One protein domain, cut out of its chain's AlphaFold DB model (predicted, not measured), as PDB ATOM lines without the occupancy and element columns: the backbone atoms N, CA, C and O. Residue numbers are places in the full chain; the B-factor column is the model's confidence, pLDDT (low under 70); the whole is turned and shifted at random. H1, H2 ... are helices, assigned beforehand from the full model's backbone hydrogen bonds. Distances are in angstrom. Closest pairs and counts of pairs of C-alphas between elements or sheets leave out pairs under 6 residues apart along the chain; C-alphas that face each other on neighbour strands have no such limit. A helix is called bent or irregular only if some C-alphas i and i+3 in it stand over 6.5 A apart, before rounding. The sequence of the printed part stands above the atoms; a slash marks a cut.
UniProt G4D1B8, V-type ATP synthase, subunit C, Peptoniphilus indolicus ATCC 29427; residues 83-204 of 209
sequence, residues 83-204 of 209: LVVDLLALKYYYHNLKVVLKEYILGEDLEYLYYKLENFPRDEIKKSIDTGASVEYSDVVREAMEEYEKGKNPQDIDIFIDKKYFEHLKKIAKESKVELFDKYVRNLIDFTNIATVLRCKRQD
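AT A GLANCE: This is residues 83 to 204 of the 209 residues of the protein "V-type ATP synthase, subunit C" of Peptoniphilus indolicus ATCC 29427 (UniProt G4D1B8). Three long helices stand side by side, H4 between H1 and H5 and running opposite to both, while the shorter H3 and H2 pack near the end of H1. The last part of H5, with residues 203 and 204, sticks out as an arm (residues 193 to 204). The printed part has 122 residues with five named helices in the order H1, H2, H3, H4, H5 and no named strand; the class is all helix. It is compact, with a radius of gyration of the C-alphas of 15.4 A and spans of 41 by 39 by 26 A.

IN THESE COORDINATES: H1, residues 83 to 106, and H5, residues 179 to 202, are the longest helices at 24 residues each. H1 measures 33.9 A from first to last C-alpha and begins with C-alpha 83 at (200.554, 242.197, 239.445). It has a kink of 44 degrees near residue 90 and is irregular, but only just: C-alphas 88 and 91 are 6.9 A apart. H4, residues 154 to 175, measures 32.1 A, and its C-alpha 154 is at (205.371, 211.669, 240.040). H3 spans residues 138 to 151, 20.6 A, and H2 residues 122 to 131, 14.4 A. H5 measures 34.7 A and ends with C-alpha 202 at (222.623, 214.301, 248.841).

HOW THE PARTS SIT: H1 and H4 touch at a shallow tilt of 18 degrees, opposite ways; their closest C-alphas, those of Tyr 94 and Tyr 165, are 6.2 A apart. With residues 100 to 104 alone H1 touches H2, at a steep tilt of 55 degrees; the closest C-alphas, of Val 100 and Arg 122, are 6.7 A apart. H1 and H3 only just touch, with 3 pairs of C-alphas within 8 A, the closest those of Leu 101 and Val 141 at 7.2 A. H2 touches residues 138 to 142 of H3, the closest C-alphas being those of Ile 125 and Ser 138 at 6.0 A. H3 and H4 form a helical hairpin at a shallow tilt of 34.9 degrees, only just short of steep; the closest C-alphas, of Ala 144 and Ile 157, are 5.5 A apart. H4 and H5 form another, at 18 degrees, touching through residues 166 to 174 and 181 to 189; the closest C-alphas, of Ala 173 and Asp 182, are 5.1 A apart. H1 and H5 are only just apart, at 8.4 A. Every O i to N i+4 pair is within hydrogen-bond range in H5; the counts are 16 of 20 in H1, 5 of 6 in H2, 8 of 10 in H3 and 17 of 18 in H4.

THE WHOLE: The two C-alphas farthest apart, those of Gly 107 and Glu 179, are 43.4 A apart. The printed part has no cut. The link from H1 to H2, residues 107 to 121, is long. The mean pLDDT of the printed part is 92.2, and no printed residue is under 70.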
ATOM      1  N   LEU A  83     199.259 242.739 239.848       91.75
ATOM      2  CA  LEU A  83     200.554 242.197 239.445       91.75
ATOM      3  C   LEU A  83     201.527 241.983 240.618       91.75
ATOM      4  O   LEU A  83     202.265 240.999 240.649       91.75
ATOM      5  N   VAL A  84     201.558 242.908 241.586       91.12
ATOM      6  CA  VAL A  84     202.431 242.800 242.771       91.12
ATOM      7  C   VAL A  84     202.004 241.652 243.676       91.12
ATOM      8  O   VAL A  84     202.846 240.921 244.200       91.12
ATOM      9  N   VAL A  85     200.696 241.517 243.875       93.69
ATOM     10  CA  VAL A  85     200.101 240.475 244.705       93.69
ATOM     11  C   VAL A  85     200.239 239.134 243.991       93.69
ATOM     12  O   VAL A  85     200.722 238.187 244.609       93.69
ATOM     13  N   ASP A  86     199.975 239.088 242.683       93.44
ATOM     14  CA  ASP A  86     200.157 237.916 241.825       93.44
ATOM     15  C   ASP A  86     201.582 237.382 241.902       93.44
ATOM     16  O   ASP A  86     201.777 236.192 242.135       93.44
ATOM     17  N   LEU A  87     202.594 238.254 241.803       94.62
ATOM     18  CA  LEU A  87     204.004 237.864 241.913       94.62
ATOM     19  C   LEU A  87     204.289 237.068 243.201       94.62
ATOM     20  O   LEU A  87     205.106 236.146 243.200       94.62
ATOM     21  N   LEU A  88     203.627 237.413 244.308       94.38
ATOM     22  CA  LEU A  88     203.814 236.759 245.603       94.38
ATOM     23  C   LEU A  88     202.870 235.565 245.809       94.38
ATOM     24  O   LEU A  88     203.263 234.591 246.455       94.38
ATOM     25  N   ALA A  89     201.647 235.634 245.284       95.12
ATOM     26  CA  ALA A  89     200.612 234.613 245.425       95.12
ATOM     27  C   ALA A  89     200.819 233.419 244.481       95.12
ATOM     28  O   ALA A  89     200.406 232.305 244.801       95.12
ATOM     29  N   LEU A  90     201.503 233.618 243.348       95.44
ATOM     30  CA  LEU A  90     201.637 232.633 242.268       95.44
ATOM     31  C   LEU A  90     202.115 231.256 242.747       95.44
ATOM     32  O   LEU A  90     201.683 230.228 242.232       95.44
ATOM     33  N   LYS A  91     202.981 231.216 243.764       95.62
ATOM     34  CA  LYS A  91     203.491 229.955 244.320       95.62
ATOM     35  C   LYS A  91     202.378 229.047 244.863       95.62
ATOM     36  O   LYS A  91     202.511 227.832 244.767       95.62
ATOM     37  N   TYR A  92     201.288 229.609 245.391       96.06
ATOM     38  CA  TYR A  92     200.163 228.835 245.926       96.06
ATOM     39  C   TYR A  92     199.294 228.261 244.806       96.06
ATOM     40  O   TYR A  92     198.860 227.118 244.900       96.06
ATOM     41  N   TYR A  93     199.117 229.004 243.709       95.69
ATOM     42  CA  TYR A  93     198.445 228.493 242.512       95.69
ATOM     43  C   TYR A  93     199.207 227.295 241.940       95.69
ATOM     44  O   TYR A  93     198.628 226.233 241.736       95.69
ATOM     45  N   TYR A  94     200.526 227.418 241.765       96.75
ATOM     46  CA  TYR A  94     201.353 226.317 241.259       96.75
ATOM     47  C   TYR A  94     201.491 225.155 242.248       96.75
ATOM     48  O   TYR A  94     201.612 224.008 241.823       96.75
ATOM     49  N   HIS A  95     201.427 225.410 243.558       96.38
ATOM     50  CA  HIS A  95     201.269 224.347 244.552       96.38
ATOM     51  C   HIS A  95     199.967 223.582 244.327       96.38
ATOM     52  O   HIS A  95     200.009 222.370 244.134       96.38
ATOM     53  N   ASN A  96     198.834 224.282 244.249       96.31
ATOM     54  CA  ASN A  96     197.544 223.651 244.004       96.31
ATOM     55  C   ASN A  96     197.523 222.876 242.679       96.31
ATOM     56  O   ASN A  96     196.973 221.783 242.649       96.31
ATOM     57  N   LEU A  97     198.174 223.358 241.610       96.38
ATOM     58  CA  LEU A  97     198.314 222.597 240.356       96.38
ATOM     59  C   LEU A  97     199.015 221.247 240.561       96.38
ATOM     60  O   LEU A  97     198.562 220.240 240.017       96.38
ATOM     61  N   LYS A  98     200.083 221.203 241.370       95.81
ATOM     62  CA  LYS A  98     200.753 219.939 241.725       95.81
ATOM     63  C   LYS A  98     199.810 219.011 242.479       95.81
ATOM     64  O   LYS A  98     199.794 217.814 242.200       95.81
ATOM     65  N   VAL A  99     199.020 219.554 243.406       95.44
ATOM     66  CA  VAL A  99     198.035 218.766 244.153       95.44
ATOM     67  C   VAL A  99     196.948 218.232 243.216       95.44
ATOM     68  O   VAL A  99     196.704 217.033 243.257       95.44
ATOM     69  N   VAL A 100     196.389 219.041 242.301       95.31
ATOM     70  CA  VAL A 100     195.379 218.587 241.315       95.31
ATOM     71  C   VAL A 100     195.886 217.420 240.484       95.31
ATOM     72  O   VAL A 100     195.181 216.425 240.331       95.31
ATOM     73  N   LEU A 101     197.106 217.526 239.959       94.31
ATOM     74  CA  LEU A 101     197.701 216.481 239.132       94.31
ATOM     75  C   LEU A 101     197.918 215.186 239.923       94.31
ATOM     76  O   LEU A 101     197.550 214.110 239.457       94.31
ATOM     77  N   LYS A 102     198.472 215.281 241.137       93.25
ATOM     78  CA  LYS A 102     198.689 214.117 242.011       93.25
ATOM     79  C   LYS A 102     197.378 213.469 242.422       93.25
ATOM     80  O   LYS A 102     197.265 212.252 242.392       93.25
ATOM     81  N   GLU A 103     196.393 214.284 242.758       93.94
ATOM     82  CA  GLU A 103     195.058 213.841 243.119       93.94
ATOM     83  C   GLU A 103     194.386 213.080 241.970       93.94
ATOM     84  O   GLU A 103     193.858 211.990 242.171       93.94
ATOM     85  N   TYR A 104     194.475 213.615 240.748       92.50
ATOM     86  CA  TYR A 104     193.961 212.964 239.545       92.50
ATOM     87  C   TYR A 104     194.667 211.625 239.261       92.50
ATOM     88  O   TYR A 104     194.010 210.641 238.937       92.50
ATOM     89  N   ILE A 105     195.994 211.562 239.422       91.56
ATOM     90  CA  ILE A 105     196.789 210.349 239.162       91.56
ATOM     91  C   ILE A 105     196.559 209.261 240.215       91.56
ATOM     92  O   ILE A 105     196.484 208.083 239.869       91.56
ATOM     93  N   LEU A 106     196.497 209.640 241.493       91.56
ATOM     94  CA  LEU A 106     196.324 208.701 242.603       91.56
ATOM     95  C   LEU A 106     194.867 208.250 242.750       91.56
ATOM     96  O   LEU A 106     194.620 207.153 243.245       91.56
ATOM     97  N   GLY A 107     193.907 209.072 242.315       91.88
ATOM     98  CA  GLY A 107     192.480 208.809 242.508       91.88
ATOM     99  C   GLY A 107     192.038 208.913 243.972       91.88
ATOM    100  O   GLY A 107     191.023 208.330 244.348       91.88
ATOM    101  N   GLU A 108     192.806 209.625 244.797       93.50
ATOM    102  CA  GLU A 108     192.525 209.874 246.214       93.50
ATOM    103  C   GLU A 108     191.969 211.289 246.410       93.50
ATOM    104  O   GLU A 108     192.072 212.119 245.512       93.50
ATOM    105  N   ASP A 109     191.383 211.574 247.573       92.44
ATOM    106  CA  ASP A 109     191.019 212.941 247.951       92.44
ATOM    107  C   ASP A 109     192.182 213.598 248.702       92.44
ATOM    108  O   ASP A 109     192.582 213.158 249.782       92.44
ATOM    109  N   LEU A 110     192.734 214.652 248.105       93.81
ATOM    110  CA  LEU A 110     193.849 215.432 248.637       93.81
ATOM    111  C   LEU A 110     193.418 216.853 249.013       93.81
ATOM    112  O   LEU A 110     194.264 217.743 249.081       93.81
ATOM    113  N   GLU A 111     192.122 217.089 249.256       90.94
ATOM    114  CA  GLU A 111     191.577 218.416 249.577       90.94
ATOM    115  C   GLU A 111     192.328 219.135 250.711       90.94
ATOM    116  O   GLU A 111     192.553 220.342 250.642       90.94
ATOM    117  N   TYR A 112     192.797 218.387 251.709       90.06
ATOM    118  CA  TYR A 112     193.552 218.912 252.851       90.06
ATOM    119  C   TYR A 112     194.931 219.499 252.493       90.06
ATOM    120  O   TYR A 112     195.518 220.189 253.317       90.06
ATOM    121  N   LEU A 113     195.465 219.238 251.293       92.94
ATOM    122  CA  LEU A 113     196.749 219.782 250.829       92.94
ATOM    123  C   LEU A 113     196.605 221.082 250.026       92.94
ATOM    124  O   LEU A 113     197.619 221.658 249.617       92.94
ATOM    125  N   TYR A 114     195.377 221.522 249.745       93.38
ATOM    126  CA  TYR A 114     195.125 222.713 248.945       93.38
ATOM    127  C   TYR A 114     195.102 223.978 249.790       93.38
ATOM    128  O   TYR A 114     194.437 224.053 250.820       93.38
ATOM    129  N   TYR A 115     195.670 225.042 249.231       93.44
ATOM    130  CA  TYR A 115     195.284 226.388 249.627       93.44
ATOM    131  C   TYR A 115     193.909 226.702 249.031       93.44
ATOM    132  O   TYR A 115     193.730 226.627 247.813       93.44
ATOM    133  N   LYS A 116     192.930 227.079 249.858       90.88
ATOM    134  CA  LYS A 116     191.560 227.422 249.423       90.88
ATOM    135  C   LYS A 116     191.494 228.813 248.774       90.88
ATOM    136  O   LYS A 116     190.885 229.739 249.297       90.88
ATOM    137  N   LEU A 117     192.169 228.963 247.638       89.12
ATOM    138  CA  LEU A 117     192.201 230.192 246.843       89.12
ATOM    139  C   LEU A 117     190.834 230.423 246.173       89.12
ATOM    140  O   LEU A 117     190.325 229.519 245.515       89.12
ATOM    141  N   GLU A 118     190.271 231.633 246.284       81.00
ATOM    142  CA  GLU A 118     188.927 231.954 245.757       81.00
ATOM    143  C   GLU A 118     188.798 231.722 244.238       81.00
ATOM    144  O   GLU A 118     187.750 231.287 243.770       81.00
ATOM    145  N   ASN A 119     189.874 231.952 243.478       83.75
ATOM    146  CA  ASN A 119     189.878 231.906 242.011       83.75
ATOM    147  C   ASN A 119     190.598 230.675 241.433       83.75
ATOM    148  O   ASN A 119     191.074 230.726 240.303       83.75
ATOM    149  N   PHE A 120     190.747 229.579 242.186       91.31
ATOM    150  CA  PHE A 120     191.427 228.382 241.677       91.31
ATOM    151  C   PHE A 120     190.428 227.337 241.136       91.31
ATOM    152  O   PHE A 120     189.722 226.705 241.927       91.31
ATOM    153  N   PRO A 121     190.375 227.084 239.812       90.56
ATOM    154  CA  PRO A 121     189.336 226.251 239.207       90.56
ATOM    155  C   PRO A 121     189.659 224.741 239.282       90.56
ATOM    156  O   PRO A 121     189.781 224.073 238.256       90.56
ATOM    157  N   ARG A 122     189.789 224.175 240.497       90.94
ATOM    158  CA  ARG A 122     190.167 222.755 240.751       90.94
ATOM    159  C   ARG A 122     189.378 221.764 239.889       90.94
ATOM    160  O   ARG A 122     189.972 220.949 239.184       90.94
ATOM    161  N   ASP A 123     188.050 221.830 239.944       90.00
ATOM    162  CA  ASP A 123     187.178 220.861 239.266       90.00
ATOM    163  C   ASP A 123     187.194 221.015 237.746       90.00
ATOM    164  O   ASP A 123     187.095 220.028 237.013       90.00
ATOM    165  N   GLU A 124     187.320 222.247 237.257       91.31
ATOM    166  CA  GLU A 124     187.410 222.517 235.825       91.31
ATOM    167  C   GLU A 124     188.751 222.042 235.271       91.31
ATOM    168  O   GLU A 124     188.780 221.414 234.214       91.31
ATOM    169  N   ILE A 125     189.844 222.241 236.019       92.94
ATOM    170  CA  ILE A 125     191.165 221.716 235.670       92.94
ATOM    171  C   ILE A 125     191.116 220.190 235.585       92.94
ATOM    172  O   ILE A 125     191.532 219.640 234.568       92.94
ATOM    173  N   LYS A 126     190.552 219.492 236.580       90.19
ATOM    174  CA  LYS A 126     190.411 218.024 236.526       90.19
ATOM    175  C   LYS A 126     189.650 217.569 235.283       90.19
ATOM    176  O   LYS A 126     190.134 216.722 234.541       90.19
ATOM    177  N   LYS A 127     188.496 218.183 235.005       90.38
ATOM    178  CA  LYS A 127     187.701 217.876 233.804       90.38
ATOM    179  C   LYS A 127     188.452 218.193 232.511       90.38
ATOM    180  O   LYS A 127     188.251 217.507 231.510       90.38
ATOM    181  N   SER A 128     189.297 219.224 232.503       92.31
ATOM    182  CA  SER A 128     190.086 219.600 231.327       92.31
ATOM    183  C   SER A 128     191.118 218.543 230.938       92.31
ATOM    184  O   SER A 128     191.395 218.401 229.749       92.31
ATOM    185  N   ILE A 129     191.615 217.757 231.900       89.31
ATOM    186  CA  ILE A 129     192.543 216.647 231.639       89.31
ATOM    187  C   ILE A 129     191.865 215.590 230.758       89.31
ATOM    188  O   ILE A 129     192.452 215.145 229.776       89.31
ATOM    189  N   ASP A 130     190.609 215.247 231.059       88.56
ATOM    190  CA  ASP A 130     189.850 214.238 230.307       88.56
ATOM    191  C   ASP A 130     189.292 214.775 228.981       88.56
ATOM    192  O   ASP A 130     189.234 214.071 227.974       88.56
ATOM    193  N   THR A 131     188.815 216.022 228.989       88.44
ATOM    194  CA  THR A 131     188.029 216.595 227.881       88.44
ATOM    195  C   THR A 131     188.853 217.416 226.896       88.44
ATOM    196  O   THR A 131     188.381 217.693 225.793       88.44
ATOM    197  N   GLY A 132     190.052 217.853 227.287       84.75
ATOM    198  CA  GLY A 132     190.845 218.828 226.539       84.75
ATOM    199  C   GLY A 132     190.234 220.235 226.515       84.75
ATOM    200  O   GLY A 132     190.593 221.038 225.652       84.75
ATOM    201  N   ALA A 133     189.289 220.543 227.412       86.88
ATOM    202  CA  ALA A 133     188.699 221.875 227.515       86.88
ATOM    203  C   ALA A 133     189.759 222.930 227.880       86.88
ATOM    204  O   ALA A 133     190.634 222.692 228.707       86.88
ATOM    205  N   SER A 134     189.660 224.119 227.284       89.44
ATOM    206  CA  SER A 134     190.554 225.233 227.610       89.44
ATOM    207  C   SER A 134     190.054 225.944 228.864       89.44
ATOM    208  O   SER A 134     189.020 226.608 228.817       89.44
ATOM    209  N   VAL A 135     190.801 225.833 229.959       89.81
ATOM    210  CA  VAL A 135     190.548 226.533 231.229       89.81
ATOM    211  C   VAL A 135     191.847 227.147 231.742       89.81
ATOM    212  O   VAL A 135     192.922 226.894 231.196       89.81
ATOM    213  N   GLU A 136     191.782 227.982 232.776       88.00
ATOM    214  CA  GLU A 136     193.001 228.539 233.361       88.00
ATOM    215  C   GLU A 136     193.947 227.406 233.800       88.00
ATOM    216  O   GLU A 136     193.527 226.435 234.426       88.00
ATOM    217  N   TYR A 137     195.223 227.511 233.421       90.50
ATOM    218  CA  TYR A 137     196.267 226.494 233.628       90.50
ATOM    219  C   TYR A 137     196.105 225.159 232.877       90.50
ATOM    220  O   TYR A 137     196.987 224.309 233.016       90.50
ATOM    221  N   SER A 138     195.081 224.960 232.033       89.62
ATOM    222  CA  SER A 138     194.877 223.679 231.325       89.62
ATOM    223  C   SER A 138     196.065 223.273 230.454       89.62
ATOM    224  O   SER A 138     196.399 222.095 230.378       89.62
ATOM    225  N   ASP A 139     196.747 224.237 229.830       91.12
ATOM    226  CA  ASP A 139     197.949 223.969 229.029       91.12
ATOM    227  C   ASP A 139     199.111 223.460 229.886       91.12
ATOM    228  O   ASP A 139     199.743 222.464 229.548       91.12
ATOM    229  N   VAL A 140     199.348 224.097 231.037       94.00
ATOM    230  CA  VAL A 140     200.399 223.688 231.981       94.00
ATOM    231  C   VAL A 140     200.126 222.279 232.504       94.00
ATOM    232  O   VAL A 140     201.037 221.463 232.586       94.00
ATOM    233  N   VAL A 141     198.870 221.992 232.832       93.31
ATOM    234  CA  VAL A 141     198.422 220.697 233.351       93.31
ATOM    235  C   VAL A 141     198.553 219.606 232.290       93.31
ATOM    236  O   VAL A 141     199.072 218.531 232.579       93.31
ATOM    237  N   ARG A 142     198.151 219.888 231.048       91.12
ATOM    238  CA  ARG A 142     198.278 218.954 229.924       91.12
ATOM    239  C   ARG A 142     199.734 218.632 229.610       91.12
ATOM    240  O   ARG A 142     200.078 217.459 229.530       91.12
ATOM    241  N   GLU A 143     200.594 219.644 229.499       93.06
ATOM    242  CA  GLU A 143     202.026 219.421 229.271       93.06
ATOM    243  C   GLU A 143     202.667 218.641 230.439       93.06
ATOM    244  O   GLU A 143     203.491 217.759 230.214       93.06
ATOM    245  N   ALA A 144     202.250 218.895 231.686       94.00
ATOM    246  CA  ALA A 144     202.727 218.136 232.845       94.00
ATOM    247  C   ALA A 144     202.304 216.660 232.798       94.00
ATOM    248  O   ALA A 144     203.100 215.782 233.132       94.00
ATOM    249  N   MET A 145     201.071 216.379 232.362       92.25
ATOM    250  CA  MET A 145     200.601 215.012 232.138       92.25
ATOM    251  C   MET A 145     201.380 214.334 231.007       92.25
ATOM    252  O   MET A 145     201.779 213.185 231.159       92.25
ATOM    253  N   GLU A 146     201.668 215.034 229.907       92.06
ATOM    254  CA  GLU A 146     202.498 214.501 228.818       92.06
ATOM    255  C   GLU A 146     203.916 214.139 229.287       92.06
ATOM    256  O   GLU A 146     204.439 213.098 228.889       92.06
ATOM    257  N   GLU A 147     204.541 214.953 230.145       90.75
ATOM    258  CA  GLU A 147     205.832 214.609 230.757       90.75
ATOM    259  C   GLU A 147     205.717 213.398 231.691       90.75
ATOM    260  O   GLU A 147     206.528 212.473 231.605       90.75
ATOM    261  N   TYR A 148     204.675 213.351 232.526       92.00
ATOM    262  CA  TYR A 148     204.414 212.206 233.395       92.00
ATOM    263  C   TYR A 148     204.222 210.906 232.605       92.00
ATOM    264  O   TYR A 148     204.723 209.862 233.014       92.00
ATOM    265  N   GLU A 149     203.549 210.936 231.455       89.94
ATOM    266  CA  GLU A 149     203.334 209.743 230.628       89.94
ATOM    267  C   GLU A 149     204.639 209.145 230.071       89.94
ATOM    268  O   GLU A 149     204.687 207.940 229.812       89.94
ATOM    269  N   LYS A 150     205.714 209.935 229.931       90.06
ATOM    270  CA  LYS A 150     207.015 209.444 229.436       90.06
ATOM    271  C   LYS A 150     207.741 208.570 230.456       90.06
ATOM    272  O   LYS A 150     208.371 207.586 230.070       90.06
ATOM    273  N   GLY A 151     207.692 208.953 231.734       82.19
ATOM    274  CA  GLY A 151     208.479 208.331 232.806       82.19
ATOM    275  C   GLY A 151     207.661 207.609 233.878       82.19
ATOM    276  O   GLY A 151     208.203 206.774 234.601       82.19
ATOM    277  N   LYS A 152     206.365 207.922 233.996       87.44
ATOM    278  CA  LYS A 152     205.457 207.511 235.084       87.44
ATOM    279  C   LYS A 152     206.015 207.795 236.481       87.44
ATOM    280  O   LYS A 152     205.663 207.123 237.449       87.44
ATOM    281  N   ASN A 153     206.878 208.804 236.599       85.94
ATOM    282  CA  ASN A 153     207.452 209.233 237.861       85.94
ATOM    283  C   ASN A 153     206.732 210.507 238.338       85.94
ATOM    284  O   ASN A 153     206.829 211.541 237.677       85.94
ATOM    285  N   PRO A 154     206.042 210.485 239.495       84.56
ATOM    286  CA  PRO A 154     205.371 211.669 240.040       84.56
ATOM    287  C   PRO A 154     206.300 212.871 240.251       84.56
ATOM    288  O   PRO A 154     205.846 214.012 240.270       84.56
ATOM    289  N   GLN A 155     207.606 212.632 240.398       85.38
ATOM    290  CA  GLN A 155     208.589 213.699 240.536       85.38
ATOM    291  C   GLN A 155     208.750 214.532 239.256       85.38
ATOM    292  O   GLN A 155     209.082 215.713 239.347       85.38
ATOM    293  N   ASP A 156     208.480 213.954 238.084       86.94
ATOM    294  CA  ASP A 156     208.577 214.662 236.804       86.94
ATOM    295  C   ASP A 156     207.531 215.784 236.736       86.94
ATOM    296  O   ASP A 156     207.820 216.880 236.253       86.94
ATOM    297  N   ILE A 157     206.351 215.555 237.326       91.00
ATOM    298  CA  ILE A 157     205.303 216.573 237.471       91.00
ATOM    299  C   ILE A 157     205.791 217.723 238.341       91.00
ATOM    300  O   ILE A 157     205.657 218.881 237.955       91.00
ATOM    301  N   ASP A 158     206.367 217.415 239.505       90.88
ATOM    302  CA  ASP A 158     206.846 218.448 240.424       90.88
ATOM    303  C   ASP A 158     207.897 219.337 239.743       90.88
ATOM    304  O   ASP A 158     207.785 220.561 239.780       90.88
ATOM    305  N   ILE A 159     208.866 218.730 239.048       89.69
ATOM    306  CA  ILE A 159     209.928 219.448 238.326       89.69
ATOM    307  C   ILE A 159     209.343 220.304 237.203       89.69
ATOM    308  O   ILE A 159     209.710 221.472 237.046       89.69
ATOM    309  N   PHE A 160     208.429 219.737 236.416       93.69
ATOM    310  CA  PHE A 160     207.818 220.441 235.301       93.69
ATOM    311  C   PHE A 160     206.981 221.637 235.769       93.69
ATOM    312  O   PHE A 160     207.130 222.746 235.247       93.69
ATOM    313  N   ILE A 161     206.137 221.443 236.785       96.06
ATOM    314  CA  ILE A 161     205.294 222.505 237.335       96.06
ATOM    315  C   ILE A 161     206.149 223.586 238.004       96.06
ATOM    316  O   ILE A 161     205.892 224.769 237.786       96.06
ATOM    317  N   ASP A 162     207.208 223.220 238.732       94.81
ATOM    318  CA  ASP A 162     208.141 224.189 239.318       94.81
ATOM    319  C   ASP A 162     208.864 225.006 238.228       94.81
ATOM    320  O   ASP A 162     209.028 226.223 238.356       94.81
ATOM    321  N   LYS A 163     209.238 224.385 237.102       94.62
ATOM    322  CA  LYS A 163     209.799 225.107 235.950       94.62
ATOM    323  C   LYS A 163     208.793 226.105 235.373       94.62
ATOM    324  O   LYS A 163     209.135 227.274 235.183       94.62
ATOM    325  N   LYS A 164     207.551 225.674 235.134       96.62
ATOM    326  CA  LYS A 164     206.478 226.547 234.630       96.62
ATOM    327  C   LYS A 164     206.151 227.678 235.604       96.62
ATOM    328  O   LYS A 164     205.882 228.792 235.156       96.62
ATOM    329  N   TYR A 165     206.242 227.428 236.909       97.00
ATOM    330  CA  TYR A 165     206.111 228.448 237.948       97.00
ATOM    331  C   TYR A 165     207.156 229.550 237.762       97.00
ATOM    332  O   TYR A 165     206.797 230.721 237.653       97.00
ATOM    333  N   PHE A 166     208.441 229.198 237.662       97.06
ATOM    334  CA  PHE A 166     209.501 230.196 237.498       97.06
ATOM    335  C   PHE A 166     209.466 230.909 236.143       97.06
ATOM    336  O   PHE A 166     209.788 232.098 236.073       97.06
ATOM    337  N   GLU A 167     209.059 230.229 235.068       96.12
ATOM    338  CA  GLU A 167     208.835 230.858 233.761       96.12
ATOM    339  C   GLU A 167     207.747 231.937 233.843       96.12
ATOM    340  O   GLU A 167     207.955 233.065 233.382       96.12
ATOM    341  N   HIS A 168     206.623 231.621 234.489       95.94
ATOM    342  CA  HIS A 168     205.528 232.561 234.689       95.94
ATOM    343  C   HIS A 168     205.934 233.700 235.634       95.94
ATOM    344  O   HIS A 168     205.757 234.870 235.300       95.94
ATOM    345  N   LEU A 169     206.604 233.396 236.745       96.06
ATOM    346  CA  LEU A 169     207.099 234.400 237.686       96.06
ATOM    347  C   LEU A 169     208.049 235.404 237.007       96.06
ATOM    348  O   LEU A 169     207.963 236.614 237.223       96.06
ATOM    349  N   LYS A 170     208.924 234.916 236.121       96.44
ATOM    350  CA  LYS A 170     209.826 235.751 235.318       96.44
ATOM    351  C   LYS A 170     209.076 236.611 234.303       96.44
ATOM    352  O   LYS A 170     209.505 237.734 234.036       96.44
ATOM    353  N   LYS A 171     207.981 236.107 233.725       95.19
ATOM    354  CA  LYS A 171     207.106 236.878 232.832       95.19
ATOM    355  C   LYS A 171     206.452 238.040 233.590       95.19
ATOM    356  O   LYS A 171     206.654 239.182 233.183       95.19
ATOM    357  N   ILE A 172     205.812 237.766 234.730       94.50
ATOM    358  CA  ILE A 172     205.181 238.783 235.594       94.50
ATOM    359  C   ILE A 172     206.200 239.853 236.010       94.50
ATOM    360  O   ILE A 172     205.968 241.053 235.850       94.50
ATOM    361  N   ALA A 173     207.383 239.438 236.478       95.00
ATOM    362  CA  ALA A 173     208.433 240.374 236.878       95.00
ATOM    363  C   ALA A 173     208.892 241.286 235.729       95.00
ATOM    364  O   ALA A 173     209.091 242.482 235.940       95.00
ATOM    365  N   LYS A 174     209.020 240.767 234.503       93.38
ATOM    366  CA  LYS A 174     209.371 241.586 233.331       93.38
ATOM    367  C   LYS A 174     208.254 242.548 232.931       93.38
ATOM    368  O   LYS A 174     208.541 243.696 232.597       93.38
ATOM    369  N   GLU A 175     207.006 242.093 232.966       92.19
ATOM    370  CA  GLU A 175     205.824 242.899 232.633       92.19
ATOM    371  C   GLU A 175     205.638 244.071 233.599       92.19
ATOM    372  O   GLU A 175     205.275 245.166 233.167       92.19
ATOM    373  N   SER A 176     206.015 243.886 234.870       90.44
ATOM    374  CA  SER A 176     205.998 244.945 235.887       90.44
ATOM    375  C   SER A 176     206.845 246.169 235.524       90.44
ATOM    376  O   SER A 176     206.553 247.285 235.962       90.44
ATOM    377  N   LYS A 177     207.917 245.968 234.737       90.56
ATOM    378  CA  LYS A 177     208.972 246.957 234.451       90.56
ATOM    379  C   LYS A 177     209.628 247.538 235.717       90.56
ATOM    380  O   LYS A 177     210.172 248.641 235.681       90.56
ATOM    381  N   VAL A 178     209.607 246.795 236.826       92.12
ATOM    382  CA  VAL A 178     210.251 247.156 238.094       92.12
ATOM    383  C   VAL A 178     211.503 246.307 238.300       92.12
ATOM    384  O   VAL A 178     211.434 245.094 238.480       92.12
ATOM    385  N   GLU A 179     212.666 246.960 238.337       94.69
ATOM    386  CA  GLU A 179     213.971 246.295 238.499       94.69
ATOM    387  C   GLU A 179     214.055 245.449 239.780       94.69
ATOM    388  O   GLU A 179     214.638 244.366 239.777       94.69
ATOM    389  N   LEU A 180     213.424 245.907 240.868       94.44
ATOM    390  CA  LEU A 180     213.365 245.161 242.126       94.44
ATOM    391  C   LEU A 180     212.716 243.781 241.947       94.44
ATOM    392  O   LEU A 180     213.213 242.811 242.518       94.44
ATOM    393  N   PHE A 181     211.647 243.675 241.154       95.19
ATOM    394  CA  PHE A 181     210.954 242.405 240.929       95.19
ATOM    395  C   PHE A 181     211.776 241.470 240.045       95.19
ATOM    396  O   PHE A 181     211.898 240.292 240.372       95.19
ATOM    397  N   ASP A 182     212.423 241.983 238.991       95.25
ATOM    398  CA  ASP A 182     213.343 241.176 238.174       95.25
ATOM    399  C   ASP A 182     214.500 240.630 239.025       95.25
ATOM    400  O   ASP A 182     214.802 239.436 238.980       95.25
ATOM    401  N   LYS A 183     215.104 241.473 239.873       97.25
ATOM    402  CA  LYS A 183     216.177 241.058 240.786       97.25
ATOM    403  C   LYS A 183     215.698 240.038 241.820       97.25
ATOM    404  O   LYS A 183     216.396 239.055 242.062       97.25
ATOM    405  N   TYR A 184     214.528 240.258 242.419       96.38
ATOM    406  CA  TYR A 184     213.928 239.329 243.376       96.38
ATOM    407  C   TYR A 184     213.719 237.944 242.752       96.38
ATOM    408  O   TYR A 184     214.187 236.949 243.301       96.38
ATOM    409  N   VAL A 185     213.099 237.884 241.569       97.06
ATOM    410  CA  VAL A 185     212.825 236.620 240.875       97.06
ATOM    411  C   VAL A 185     214.109 235.911 240.457       97.06
ATOM    412  O   VAL A 185     214.214 234.701 240.640       97.06
ATOM    413  N   ARG A 186     215.116 236.636 239.953       96.75
ATOM    414  CA  ARG A 186     216.427 236.043 239.638       96.75
ATOM    415  C   ARG A 186     217.083 235.422 240.865       96.75
ATOM    416  O   ARG A 186     217.472 234.263 240.807       96.75
ATOM    417  N   ASN A 187     217.136 236.155 241.975       97.50
ATOM    418  CA  ASN A 187     217.715 235.645 243.216       97.50
ATOM    419  C   ASN A 187     216.961 234.412 243.729       97.50
ATOM    420  O   ASN A 187     217.585 233.479 244.229       97.50
ATOM    421  N   LEU A 188     215.631 234.393 243.600       96.31
ATOM    422  CA  LEU A 188     214.812 233.249 243.991       96.31
ATOM    423  C   LEU A 188     215.097 232.018 243.116       96.31
ATOM    424  O   LEU A 188     215.224 230.912 243.643       96.31
ATOM    425  N   ILE A 189     215.244 232.209 241.801       96.12
ATOM    426  CA  ILE A 189     215.638 231.149 240.862       96.12
ATOM    427  C   ILE A 189     217.035 230.625 241.208       96.12
ATOM    428  O   ILE A 189     217.212 229.418 241.352       96.12
ATOM    429  N   ASP A 190     218.016 231.510 241.398       97.12
ATOM    430  CA  ASP A 190     219.394 231.127 241.721       97.12
ATOM    431  C   ASP A 190     219.466 230.360 243.047       97.12
ATOM    432  O   ASP A 190     220.093 229.302 243.125       97.12
ATOM    433  N   PHE A 191     218.762 230.843 244.075       96.38
ATOM    434  CA  PHE A 191     218.652 230.157 245.359       96.38
ATOM    435  C   PHE A 191     218.034 228.764 245.206       96.38
ATOM    436  O   PHE A 191     218.557 227.790 245.752       96.38
ATOM    437  N   THR A 192     216.957 228.654 244.426       93.81
ATOM    438  CA  THR A 192     216.278 227.375 244.182       93.81
ATOM    439  C   THR A 192     217.184 226.404 243.433       93.81
ATOM    440  O   THR A 192     217.305 225.255 243.845       93.81
ATOM    441  N   ASN A 193     217.898 226.861 242.404       93.12
ATOM    442  CA  ASN A 193     218.853 226.040 241.660       93.12
ATOM    443  C   ASN A 193     219.972 225.513 242.567       93.12
ATOM    444  O   ASN A 193     220.275 224.320 242.541       93.12
ATOM    445  N   ILE A 194     220.552 226.369 243.416       94.88
ATOM    446  CA  ILE A 194     221.584 225.957 244.380       94.88
ATOM    447  C   ILE A 194     221.020 224.913 245.350       94.88
ATOM    448  O   ILE A 194     221.640 223.867 245.560       94.88
ATOM    449  N   ALA A 195     219.841 225.161 245.922       91.81
ATOM    450  CA  ALA A 195     219.193 224.229 246.839       91.81
ATOM    451  C   ALA A 195     218.900 222.873 246.171       91.81
ATOM    452  O   ALA A 195     219.140 221.825 246.777       91.81
ATOM    453  N   THR A 196     218.441 222.882 244.918       89.31
ATOM    454  CA  THR A 196     218.178 221.678 244.122       89.31
ATOM    455  C   THR A 196     219.459 220.896 243.855       89.31
ATOM    456  O   THR A 196     219.497 219.703 244.139       89.31
ATOM    457  N   VAL A 197     220.547 221.548 243.432       90.75
ATOM    458  CA  VAL A 197     221.848 220.885 243.217       90.75
ATOM    459  C   VAL A 197     222.356 220.229 244.505       90.75
ATOM    460  O   VAL A 197     222.794 219.077 244.492       90.75
ATOM    461  N   LEU A 198     222.263 220.929 245.640       91.19
ATOM    462  CA  LEU A 198     222.655 220.376 246.939       91.19
ATOM    463  C   LEU A 198     221.785 219.176 247.342       91.19
ATOM    464  O   LEU A 198     222.298 218.211 247.913       91.19
ATOM    465  N   ARG A 199     220.484 219.207 247.031       87.50
ATOM    466  CA  ARG A 199     219.562 218.089 247.267       87.50
ATOM    467  C   ARG A 199     219.893 216.889 246.380       87.50
ATOM    468  O   ARG A 199     220.004 215.790 246.914       87.50
ATOM    469  N   CYS A 200     220.111 217.092 245.080       87.25
ATOM    470  CA  CYS A 200     220.485 216.027 244.144       87.25
ATOM    471  C   CYS A 200     221.795 215.353 244.560       87.25
ATOM    472  O   CYS A 200     221.860 214.126 244.613       87.25
ATOM    473  N   LYS A 201     222.799 216.140 244.975       88.50
ATOM    474  CA  LYS A 201     224.065 215.612 245.503       88.50
ATOM    475  C   LYS A 201     223.867 214.740 246.746       88.50
ATOM    476  O   LYS A 201     224.540 213.732 246.888       88.50
ATOM    477  N   ARG A 202     222.956 215.113 247.653       88.56
ATOM    478  CA  ARG A 202     222.623 214.301 248.841       88.56
ATOM    479  C   ARG A 202     221.855 213.020 248.511       88.56
ATOM    480  O   ARG A 202     221.806 212.134 249.355       88.56
ATOM    481  N   GLN A 203     221.217 212.960 247.347       86.00
ATOM    482  CA  GLN A 203     220.448 211.812 246.863       86.00
ATOM    483  C   GLN A 203     221.252 210.939 245.882       86.00
ATOM    484  O   GLN A 203     220.658 210.085 245.231       86.00
ATOM    485  N   ASP A 204     222.564 211.182 245.741       86.12
ATOM    486  CA  ASP A 204     223.466 210.506 244.793       86.12
ATOM    487  C   ASP A 204     222.946 210.489 243.342       86.12
ATOM    488  O   ASP A 204     223.186 209.556 242.574       86.12
TER     489      ASP A 204